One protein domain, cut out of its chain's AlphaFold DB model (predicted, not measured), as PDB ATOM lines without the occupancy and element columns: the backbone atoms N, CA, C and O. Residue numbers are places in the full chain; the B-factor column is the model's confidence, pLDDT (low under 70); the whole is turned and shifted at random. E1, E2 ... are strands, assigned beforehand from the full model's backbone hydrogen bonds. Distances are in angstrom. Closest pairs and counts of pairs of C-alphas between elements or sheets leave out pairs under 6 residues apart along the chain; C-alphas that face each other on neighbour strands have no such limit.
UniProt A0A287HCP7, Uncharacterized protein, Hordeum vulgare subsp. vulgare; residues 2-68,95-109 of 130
ATOM      1  N   SER A   2     228.978 207.799 169.498       81.75
ATOM      2  CA  SER A   2     229.354 207.606 168.090       81.75
ATOM      3  C   SER A   2     228.707 206.344 167.530       81.75
ATOM      4  O   SER A   2     228.779 205.297 168.168       81.75
ATOM      5  N   LEU A   3     228.086 206.452 166.357       84.00
ATOM      6  CA  LEU A   3     227.496 205.342 165.612       84.00
ATOM      7  C   LEU A   3     228.247 205.167 164.288       84.00
ATOM      8  O   LEU A   3     228.458 206.138 163.561       84.00
ATOM      9  N   TYR A   4     228.618 203.929 163.978       83.19
ATOM     10  CA  TYR A   4     229.316 203.570 162.745       83.19
ATOM     11  C   TYR A   4     228.432 202.658 161.899       83.19
ATOM     12  O   TYR A   4     227.854 201.701 162.413       83.19
ATOM     13  N   ILE A   5     228.320 202.976 160.613       80.69
ATOM     14  CA  ILE A   5     227.470 202.289 159.643       80.69
ATOM     15  C   ILE A   5     228.356 201.793 158.499       80.69
ATOM     16  O   ILE A   5     228.946 202.592 157.775       80.69
ATOM     17  N   THR A   6     228.463 200.475 158.344       79.44
ATOM     18  CA  THR A   6     229.436 199.842 157.432       79.44
ATOM     19  C   THR A   6     228.803 199.158 156.217       79.44
ATOM     20  O   THR A   6     229.520 198.744 155.313       79.44
ATOM     21  N   TYR A   7     227.472 199.046 156.148       73.19
ATOM     22  CA  TYR A   7     226.764 198.348 155.068       73.19
ATOM     23  C   TYR A   7     225.961 199.306 154.185       73.19
ATOM     24  O   TYR A   7     225.255 200.170 154.694       73.19
ATOM     25  N   LEU A   8     225.978 199.061 152.868       64.38
ATOM     26  CA  LEU A   8     225.417 199.927 151.817       64.38
ATOM     27  C   LEU A   8     223.933 200.302 151.994       64.38
ATOM     28  O   LEU A   8     223.503 201.350 151.518       64.38
ATOM     29  N   HIS A   9     223.146 199.448 152.652       67.88
ATOM     30  CA  HIS A   9     221.711 199.656 152.895       67.88
ATOM     31  C   HIS A   9     221.386 199.952 154.363       67.88
ATOM     32  O   HIS A   9     220.218 199.965 154.750       67.88
ATOM     33  N   SER A  10     222.402 200.162 155.192       75.38
ATOM     34  CA  SER A  10     222.213 200.547 156.580       75.38
ATOM     35  C   SER A  10     222.248 202.068 156.695       75.38
ATOM     36  O   SER A  10     223.056 202.745 156.069       75.38
ATOM     37  N   ALA A  11     221.328 202.603 157.487       87.44
ATOM     38  CA  ALA A  11     221.231 204.006 157.855       87.44
ATOM     39  C   ALA A  11     220.482 204.083 159.187       87.44
ATOM     40  O   ALA A  11     219.738 203.158 159.531       87.44
ATOM     41  N   LEU A  12     220.623 205.184 159.923       91.06
ATOM     42  CA  LEU A  12     219.699 205.439 161.022       91.06
ATOM     43  C   LEU A  12     218.357 205.879 160.423       91.06
ATOM     44  O   LEU A  12     218.249 206.975 159.865       91.06
ATOM     45  N   GLU A  13     217.371 204.987 160.476       92.19
ATOM     46  CA  GLU A  13     216.069 205.173 159.837       92.19
ATOM     47  C   GLU A  13     215.049 205.813 160.789       92.19
ATOM     48  O   GLU A  13     214.877 205.389 161.931       92.19
ATOM     49  N   PHE A  14     214.345 206.832 160.295       91.81
ATOM     50  CA  PHE A  14     213.320 207.568 161.030       91.81
ATOM     51  C   PHE A  14     211.971 207.424 160.338       91.81
ATOM     52  O   PHE A  14     211.760 207.944 159.239       91.81
ATOM     53  N   LEU A  15     211.051 206.737 161.011       90.12
ATOM     54  CA  LEU A  15     209.694 206.453 160.534       90.12
ATOM     55  C   LEU A  15     208.638 207.409 161.115       90.12
ATOM     56  O   LEU A  15     207.448 207.245 160.863       90.12
ATOM     57  N   SER A  16     209.051 208.386 161.922       86.38
ATOM     58  CA  SER A  16     208.163 209.336 162.591       86.38
ATOM     59  C   SER A  16     208.893 210.638 162.920       86.38
ATOM     60  O   SER A  16     210.112 210.753 162.767       86.38
ATOM     61  N   THR A  17     208.137 211.626 163.405       91.19
ATOM     62  CA  THR A  17     208.701 212.888 163.886       91.19
ATOM     63  C   THR A  17     209.697 212.631 165.010       91.19
ATOM     64  O   THR A  17     209.343 212.102 166.063       91.19
ATOM     65  N   CYS A  18     210.943 213.033 164.789       91.50
ATOM     66  CA  CYS A  18     212.049 212.739 165.681       91.50
ATOM     67  C   CYS A  18     213.009 213.925 165.776       91.50
ATOM     68  O   CYS A  18     213.176 214.716 164.844       91.50
ATOM     69  N   LYS A  19     213.687 214.018 166.918       95.00
ATOM     70  CA  LYS A  19     214.826 214.901 167.117       95.00
ATOM     71  C   LYS A  19     216.014 214.070 167.569       95.00
ATOM     72  O   LYS A  19     215.936 213.390 168.588       95.00
ATOM     73  N   ILE A  20     217.122 214.199 166.853       95.50
ATOM     74  CA  ILE A  20     218.421 213.688 167.278       95.50
ATOM     75  C   ILE A  20     219.340 214.853 167.612       95.50
ATOM     76  O   ILE A  20     219.280 215.906 166.967       95.50
ATOM     77  N   ALA A  21     220.174 214.672 168.634       95.56
ATOM     78  CA  ALA A  21     221.152 215.678 169.002       95.56
ATOM     79  C   ALA A  21     222.455 215.095 169.551       95.56
ATOM     80  O   ALA A  21     222.428 214.056 170.206       95.56
ATOM     81  N   ASN A  22     223.568 215.803 169.337       95.50
ATOM     82  CA  ASN A  22     224.881 215.494 169.926       95.50
ATOM     83  C   ASN A  22     225.422 214.097 169.564       95.50
ATOM     84  O   ASN A  22     226.048 213.416 170.387       95.50
ATOM     85  N   LEU A  23     225.160 213.653 168.332       95.69
ATOM     86  CA  LEU A  23     225.623 212.366 167.814       95.69
ATOM     87  C   LEU A  23     226.707 212.557 166.757       95.69
ATOM     88  O   LEU A  23     226.590 213.414 165.883       95.69
ATOM     89  N   THR A  24     227.713 211.688 166.790       94.00
ATOM     90  CA  THR A  24     228.626 211.493 165.662       94.00
ATOM     91  C   THR A  24     228.189 210.245 164.915       94.00
ATOM     92  O   THR A  24     228.112 209.172 165.510       94.00
ATOM     93  N   ILE A  25     227.874 210.370 163.631       93.00
ATOM     94  CA  ILE A  25     227.428 209.264 162.787       93.00
ATOM     95  C   ILE A  25     228.340 209.221 161.573       93.00
ATOM     96  O   ILE A  25     228.437 210.202 160.834       93.00
ATOM     97  N   LYS A  26     229.012 208.087 161.388       91.00
ATOM     98  CA  LYS A  26     229.897 207.847 160.253       91.00
ATOM     99  C   LYS A  26     229.370 206.687 159.417       91.00
ATOM    100  O   LYS A  26     229.084 205.624 159.965       91.00
ATOM    101  N   ALA A  27     229.257 206.897 158.110       88.00
ATOM    102  CA  ALA A  27     228.839 205.893 157.141       88.00
ATOM    103  C   ALA A  27     229.962 205.629 156.126       88.00
ATOM    104  O   ALA A  27     230.431 206.554 155.464       88.00
ATOM    105  N   GLU A  28     230.390 204.371 156.006       82.94
ATOM    106  CA  GLU A  28     231.401 203.939 155.023       82.94
ATOM    107  C   GLU A  28     230.773 203.614 153.664       82.94
ATOM    108  O   GLU A  28     231.310 203.958 152.613       82.94
ATOM    109  N   LEU A  29     229.608 202.963 153.690       77.12
ATOM    110  CA  LEU A  29     228.823 202.599 152.519       77.12
ATOM    111  C   LEU A  29     227.386 203.078 152.759       77.12
ATOM    112  O   LEU A  29     226.693 202.518 153.599       77.12
ATOM    113  N   GLY A  30     226.941 204.118 152.044       79.69
ATOM    114  CA  GLY A  30     225.569 204.642 152.130       79.69
ATOM    115  C   GLY A  30     225.433 206.003 152.829       79.69
ATOM    116  O   GLY A  30     226.345 206.830 152.815       79.69
ATOM    117  N   CYS A  31     224.252 206.260 153.397       86.06
ATOM    118  CA  CYS A  31     223.905 207.523 154.057       86.06
ATOM    119  C   CYS A  31     223.945 207.412 155.585       86.06
ATOM    120  O   CYS A  31     223.684 206.351 156.147       86.06
ATOM    121  N   CYS A  32     224.173 208.531 156.278       91.88
ATOM    122  CA  CYS A  32     224.088 208.547 157.740       91.88
ATOM    123  C   CYS A  32     222.634 208.407 158.216       91.88
ATOM    124  O   CYS A  32     222.341 207.625 159.121       91.88
ATOM    125  N   LEU A  33     221.726 209.179 157.611       92.94
ATOM    126  CA  LEU A  33     220.341 209.314 158.058       92.94
ATOM    127  C   LEU A  33     219.362 209.037 156.918       92.94
ATOM    128  O   LEU A  33     219.491 209.613 155.834       92.94
ATOM    129  N   LEU A  34     218.342 208.230 157.211       91.69
ATOM    130  CA  LEU A  34     217.249 207.922 156.299       91.69
ATOM    131  C   LEU A  34     215.912 208.356 156.901       91.69
ATOM    132  O   LEU A  34     215.402 207.759 157.843       91.69
ATOM    133  N   HIS A  35     215.330 209.413 156.349       91.62
ATOM    134  CA  HIS A  35     214.057 209.966 156.795       91.62
ATOM    135  C   HIS A  35     212.904 209.459 155.918       91.62
ATOM    136  O   HIS A  35     212.881 209.715 154.712       91.62
ATOM    137  N   ARG A  36     211.940 208.752 156.520       88.88
ATOM    138  CA  ARG A  36     210.782 208.157 155.831       88.88
ATOM    139  C   ARG A  36     209.450 208.820 156.157       88.88
ATOM    140  O   ARG A  36     208.515 208.653 155.388       88.88
ATOM    141  N   SER A  37     209.313 209.516 157.284       85.06
ATOM    142  CA  SER A  37     208.055 210.179 157.649       85.06
ATOM    143  C   SER A  37     208.232 211.154 158.816       85.06
ATOM    144  O   SER A  37     209.192 211.068 159.579       85.06
ATOM    145  N   GLY A  38     207.258 212.052 158.981       85.25
ATOM    146  CA  GLY A  38     207.239 213.101 159.998       85.25
ATOM    147  C   GLY A  38     208.243 214.229 159.747       85.25
ATOM    148  O   GLY A  38     208.608 214.522 158.608       85.25
ATOM    149  N   LYS A  39     208.644 214.899 160.832       87.38
ATOM    150  CA  LYS A  39     209.701 215.918 160.831       87.38
ATOM    151  C   LYS A  39     210.946 215.376 161.522       87.38
ATOM    152  O   LYS A  39     210.875 214.991 162.687       87.38
ATOM    153  N   LEU A  40     212.096 215.420 160.857       91.00
ATOM    154  CA  LEU A  40     213.383 215.067 161.455       91.00
ATOM    155  C   LEU A  40     214.178 216.329 161.801       91.00
ATOM    156  O   LEU A  40     214.536 217.101 160.917       91.00
ATOM    157  N   THR A  41     214.485 216.533 163.082       91.88
ATOM    158  CA  THR A  41     215.388 217.600 163.546       91.88
ATOM    159  C   THR A  41     216.750 217.023 163.909       91.88
ATOM    160  O   THR A  41     216.849 216.171 164.787       91.88
ATOM    161  N   ILE A  42     217.802 217.519 163.266       93.81
ATOM    162  CA  ILE A  42     219.189 217.085 163.433       93.81
ATOM    163  C   ILE A  42     219.972 218.246 164.036       93.81
ATOM    164  O   ILE A  42     220.245 219.241 163.357       93.81
ATOM    165  N   GLN A  43     220.322 218.130 165.314       93.12
ATOM    166  CA  GLN A  43     220.933 219.221 166.065       93.12
ATOM    167  C   GLN A  43     222.323 218.853 166.591       93.12
ATOM    168  O   GLN A  43     222.461 217.875 167.306       93.12
ATOM    169  N   GLU A  44     223.344 219.671 166.340       92.75
ATOM    170  CA  GLU A  44     224.685 219.464 166.931       92.75
ATOM    171  C   GLU A  44     225.265 218.070 166.644       92.75
ATOM    172  O   GLU A  44     225.949 217.474 167.474       92.75
ATOM    173  N   CYS A  45     224.972 217.523 165.464       93.56
ATOM    174  CA  CYS A  45     225.535 216.248 165.037       93.56
ATOM    175  C   CYS A  45     226.785 216.453 164.167       93.56
ATOM    176  O   CYS A  45     226.959 217.496 163.531       93.56
ATOM    177  N   LEU A  46     227.628 215.426 164.100       92.88
ATOM    178  CA  LEU A  46     228.638 215.261 163.059       92.88
ATOM    179  C   LEU A  46     228.197 214.104 162.164       92.88
ATOM    180  O   LEU A  46     228.151 212.967 162.625       92.88
ATOM    181  N   LEU A  47     227.841 214.396 160.914       92.81
ATOM    182  CA  LEU A  47     227.491 213.389 159.913       92.81
ATOM    183  C   LEU A  47     228.641 213.281 158.916       92.81
ATOM    184  O   LEU A  47     228.948 214.270 158.253       92.81
ATOM    185  N   GLN A  48     229.261 212.110 158.815       89.81
ATOM    186  CA  GLN A  48     230.417 211.877 157.953       89.81
ATOM    187  C   GLN A  48     230.159 210.693 157.023       89.81
ATOM    188  O   GLN A  48     230.020 209.559 157.479       89.81
ATOM    189  N   CYS A  49     230.131 210.944 155.719       86.12
ATOM    190  CA  CYS A  49     230.184 209.892 154.708       86.12
ATOM    191  C   CYS A  49     231.619 209.768 154.188       86.12
ATOM    192  O   CYS A  49     232.220 210.772 153.803       86.12
ATOM    193  N   GLU A  50     232.167 208.554 154.178       79.31
ATOM    194  CA  GLU A  50     233.483 208.321 153.580       79.31
ATOM    195  C   GLU A  50     233.436 208.468 152.048       79.31
ATOM    196  O   GLU A  50     232.418 208.133 151.427       79.31
ATOM    197  N   PRO A  51     234.527 208.957 151.424       67.62
ATOM    198  CA  PRO A  51     234.667 208.970 149.974       67.62
ATOM    199  C   PRO A  51     234.544 207.549 149.426       67.62
ATOM    200  O   PRO A  51     235.209 206.624 149.899       67.62
ATOM    201  N   ASN A  52     233.701 207.365 148.419       67.31
ATOM    202  CA  ASN A  52     233.438 206.070 147.817       67.31
ATOM    203  C   ASN A  52     233.579 206.174 146.291       67.31
ATOM    204  O   ASN A  52     233.173 207.176 145.712       67.31
ATOM    205  N   PRO A  53     234.059 205.136 145.582       64.38
ATOM    206  CA  PRO A  53     234.061 205.133 144.114       64.38
ATOM    207  C   PRO A  53     232.686 205.448 143.488       64.38
ATOM    208  O   PRO A  53     232.605 205.894 142.345       64.38
ATOM    209  N   LEU A  54     231.600 205.244 144.244       64.94
ATOM    210  CA  LEU A  54     230.228 205.624 143.920       64.94
ATOM    211  C   LEU A  54     229.787 206.893 144.678       64.94
ATOM    212  O   LEU A  54     228.681 206.940 145.214       64.94
ATOM    213  N   ASP A  55     230.623 207.935 144.715       63.31
ATOM    214  CA  ASP A  55     230.394 209.200 145.449       63.31
ATOM    215  C   ASP A  55     229.038 209.867 145.150       63.31
ATOM    216  O   ASP A  55     228.491 210.601 145.973       63.31
ATOM    217  N   TYR A  56     228.441 209.573 143.992       60.56
ATOM    218  CA  TYR A  56     227.093 210.016 143.635       60.56
ATOM    219  C   TYR A  56     225.976 209.370 144.474       60.56
ATOM    220  O   TYR A  56     224.812 209.718 144.273       60.56
ATOM    221  N   LEU A  57     226.289 208.429 145.371       59.69
ATOM    222  CA  LEU A  57     225.367 207.777 146.309       59.69
ATOM    223  C   LEU A  57     225.604 208.189 147.771       59.69
ATOM    224  O   LEU A  57     224.721 207.974 148.603       59.69
ATOM    225  N   SER A  58     226.739 208.821 148.072       70.88
ATOM    226  CA  SER A  58     227.172 209.180 149.427       70.88
ATOM    227  C   SER A  58     226.552 210.503 149.887       70.88
ATOM    228  O   SER A  58     227.220 211.532 149.975       70.88
ATOM    229  N   PHE A  59     225.245 210.495 150.165       84.19
ATOM    230  CA  PHE A  59     224.547 211.640 150.757       84.19
ATOM    231  C   PHE A  59     224.398 211.436 152.262       84.19
ATOM    232  O   PHE A  59     223.758 210.467 152.665       84.19
ATOM    233  N   PRO A  60     224.885 212.353 153.109       88.56
ATOM    234  CA  PRO A  60     224.740 212.221 154.559       88.56
ATOM    235  C   PRO A  60     223.279 212.128 155.008       88.56
ATOM    236  O   PRO A  60     222.958 211.386 155.937       88.56
ATOM    237  N   ILE A  61     222.382 212.834 154.314       90.94
ATOM    238  CA  ILE A  61     220.946 212.834 154.585       90.94
ATOM    239  C   ILE A  61     220.193 212.386 153.334       90.94
ATOM    240  O   ILE A  61     220.286 213.019 152.278       90.94
ATOM    241  N   VAL A  62     219.377 211.342 153.476       89.62
ATOM    242  CA  VAL A  62     218.423 210.905 152.453       89.62
ATOM    243  C   VAL A  62     217.009 211.021 153.007       89.62
ATOM    244  O   VAL A  62     216.688 210.451 154.048       89.62
ATOM    245  N   SER A  63     216.142 211.744 152.301       88.81
ATOM    246  CA  SER A  63     214.707 211.776 152.592       88.81
ATOM    247  C   SER A  63     213.948 211.043 151.497       88.81
ATOM    248  O   SER A  63     214.054 211.386 150.317       88.81
ATOM    249  N   THR A  64     213.173 210.041 151.891       86.94
ATOM    250  CA  THR A  64     212.203 209.364 151.023       86.94
ATOM    251  C   THR A  64     210.801 209.456 151.606       86.94
ATOM    252  O   THR A  64     209.983 208.576 151.350       86.94
ATOM    253  N   ALA A  65     210.551 210.439 152.471       83.25
ATOM    254  CA  ALA A  65     209.227 210.607 153.033       83.25
ATOM    255  C   ALA A  65     208.196 210.803 151.920       83.25
ATOM    256  O   ALA A  65     208.511 211.349 150.870       83.25
ATOM    257  N   ILE A  66     206.995 210.278 152.113       71.75
ATOM    258  CA  ILE A  66     205.904 210.384 151.149       71.75
ATOM    259  C   ILE A  66     204.709 210.863 151.948       71.75
ATOM    260  O   ILE A  66     204.389 210.256 152.970       71.75
ATOM    261  N   GLU A  67     204.070 211.940 151.497       61.00
ATOM    262  CA  GLU A  67     202.841 212.400 152.127       61.00
ATOM    263  C   GLU A  67     201.745 211.361 151.861       61.00
ATOM    264  O   GLU A  67     201.407 211.054 150.716       61.00
ATOM    265  N   TYR A  68     201.229 210.744 152.925       50.62
ATOM    266  CA  TYR A  68     200.067 209.876 152.804       50.62
ATOM    267  C   TYR A  68     198.849 210.790 152.681       50.62
ATOM    268  O   TYR A  68     198.423 211.375 153.680       50.62
ATOM    269  N   LYS A  95     227.196 217.087 147.812       75.31
ATOM    270  CA  LYS A  95     225.789 217.404 148.109       75.31
ATOM    271  C   LYS A  95     225.425 216.956 149.528       75.31
ATOM    272  O   LYS A  95     225.760 215.850 149.927       75.31
ATOM    273  N   ALA A  96     224.673 217.785 150.257       83.38
ATOM    274  CA  ALA A  96     224.322 217.526 151.660       83.38
ATOM    275  C   ALA A  96     223.038 216.694 151.856       83.38
ATOM    276  O   ALA A  96     222.932 215.934 152.817       83.38
ATOM    277  N   VAL A  97     222.056 216.843 150.960       86.12
ATOM    278  CA  VAL A  97     220.737 216.199 151.059       86.12
ATOM    279  C   VAL A  97     220.354 215.613 149.705       86.12
ATOM    280  O   VAL A  97     220.437 216.302 148.686       86.12
ATOM    281  N   ARG A  98     219.886 214.363 149.693       86.62
ATOM    282  CA  ARG A  98     219.185 213.761 148.552       86.62
ATOM    283  C   ARG A  98     217.736 213.496 148.910       86.62
ATOM    284  O   ARG A  98     217.429 212.952 149.967       86.62
ATOM    285  N   THR A  99     216.848 213.839 147.989       86.38
ATOM    286  CA  THR A  99     215.431 213.493 148.061       86.38
ATOM    287  C   THR A  99     215.147 212.436 146.998       86.38
ATOM    288  O   THR A  99     215.641 212.535 145.875       86.38
ATOM    289  N   ASN A 100     214.408 211.389 147.351       80.88
ATOM    290  CA  ASN A 100     213.928 210.378 146.406       80.88
ATOM    291  C   ASN A 100     212.397 210.294 146.479       80.88
ATOM    292  O   ASN A 100     211.797 210.681 147.480       80.88
ATOM    293  N   GLY A 101     211.772 209.755 145.429       76.69
ATOM    294  CA  GLY A 101     210.313 209.655 145.328       76.69
ATOM    295  C   GLY A 101     209.660 210.970 144.887       76.69
ATOM    296  O   GLY A 101     210.180 211.656 143.999       76.69
ATOM    297  N   THR A 102     208.523 211.304 145.501       74.69
ATOM    298  CA  THR A 102     207.702 212.485 145.173       74.69
ATOM    299  C   THR A 102     208.223 213.785 145.785       74.69
ATOM    300  O   THR A 102     207.712 214.854 145.462       74.69
ATOM    301  N   LEU A 103     209.260 213.733 146.627       76.38
ATOM    302  CA  LEU A 103     209.812 214.920 147.274       76.38
ATOM    303  C   LEU A 103     211.002 215.532 146.520       76.38
ATOM    304  O   LEU A 103     211.882 214.840 145.992       76.38
ATOM    305  N   ALA A 104     211.072 216.857 146.557       81.88
ATOM    306  CA  ALA A 104     212.191 217.691 146.146       81.88
ATOM    307  C   ALA A 104     212.575 218.676 147.256       81.88
ATOM    308  O   ALA A 104     211.762 219.052 148.102       81.88
ATOM    309  N   LEU A 105     213.841 219.096 147.254       85.56
ATOM    310  CA  LEU A 105     214.294 220.208 148.080       85.56
ATOM    311  C   LEU A 105     213.606 221.492 147.594       85.56
ATOM    312  O   LEU A 105     213.881 221.954 146.492       85.56
ATOM    313  N   GLN A 106     212.724 222.047 148.419       81.75
ATOM    314  CA  GLN A 106     211.925 223.232 148.104       81.75
ATOM    315  C   GLN A 106     212.671 224.511 148.448       81.75
ATOM    316  O   GLN A 106     212.691 225.474 147.685       81.75
ATOM    317  N   ARG A 107     213.277 224.539 149.636       78.69
ATOM    318  CA  ARG A 107     213.888 225.752 150.167       78.69
ATOM    319  C   ARG A 107     215.092 225.418 151.020       78.69
ATOM    320  O   ARG A 107     215.040 224.547 151.883       78.69
ATOM    321  N   VAL A 108     216.158 226.185 150.828       85.12
ATOM    322  CA  VAL A 108     217.281 226.243 151.761       85.12
ATOM    323  C   VAL A 108     217.281 227.626 152.386       85.12
ATOM    324  O   VAL A 108     217.403 228.621 151.675       85.12
ATOM    325  N   ARG A 109     217.127 227.713 153.709       80.25
ATOM    326  CA  ARG A 109     217.323 228.981 154.431       80.25
ATOM    327  C   ARG A 109     218.636 228.932 155.184       80.25
ATOM    328  O   ARG A 109     218.833 228.033 155.995       80.25
TER     329      ARG A 109
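What this domain is: This is residues 2 to 68 and 95 to 109 of the 130 residues of an uncharacterized protein of Hordeum vulgare subsp. vulgare (UniProt A0A287HCP7). The chain is wound in stacked turns, a short solenoid of triangular section, with three parallel sheets as its sides: E2, E5, E8 and E9 on one side, E1, E4 and E7 on another, E3 and E6 on the third. E1 to E3 make one turn, E4 to E6 the next, and E7 and E8 part of a third that the cut interrupts; E10 follows E9 at one end of the stack and runs away from the turns. The printed part has 82 residues with ten named strands, E1 to E10 in that order, and no named helix. The class is all strand, with under half of the residues in named elements. The whole is compact, with a radius of gyration of the C-alphas of 12.3 A and spans of 33 by 27 by 25 A.

How they stand to each other: The largest sheet has the order E2, residues 12 to 14, E5, residues 33 to 35, E8, residues 61 to 63, and E9, residues 97 to 99. E2 and E5 are parallel at 17 degrees, with N 14 and O 34 at 2.8 A. E5 and E8 are parallel at 16 degrees, with N 35 and O 62 at 2.9 A. E8 and E9 are parallel at 19 degrees, with N 98 and O 61 at 2.9 A. From edge to edge the strands' lines turn by 51 degrees. In the second sheet E4, residues 24 to 27, is the inner strand between E1, residues 2 to 5, and E7, residues 46 to 49. E4 is parallel to E1 at 12 degrees, with N 3 and O 24 at 2.8 A, and to E7 at 8 degrees, with N 25 and O 46 at 2.8 A. E3, residues 18 to 21, and E6, residues 39 to 43, are parallel at 6 degrees, with N 41 and O 18 at 2.8 A. E5 and E7 are only just apart, their closest C-alphas 8.4 A from each other. E10, residues 103 to 109, pairs with no named strand; its closest C-alphas to E9 are those of Leu 105 and Thr 99, 6.8 A apart.

Where its parts are: E1 begins at C-alpha 2, (229.354, 207.606, 168.090), and is 10.2 A long, as is E4. E3 is 10.1 A, E7 10.0 A and E6 12.8 A long. E2 and E9 are 6.7 A, E8 6.6 A and E5 6.4 A long. E8 begins at C-alpha 61, (220.946, 212.834, 154.585). E10 is the longest strand, 17.5 A, and ends at C-alpha 109, (217.323, 228.981, 154.431).

The domain as a whole: The two C-alphas farthest apart are those of Pro 53 and Tyr 68, 35.4 A. Residues 69 to 94 are not printed, and C-alphas 68 and 95 are 27.2 A apart across this cut, in the link from E8 to E9. The link from E7 to E8, 11 residues, is long; the link from E1 to E2 is short, and the other links printed whole are tight. Mean pLDDT of the printed part is 83.2, with residues 8 to 9, 51 to 57 and 67 to 68 under 70.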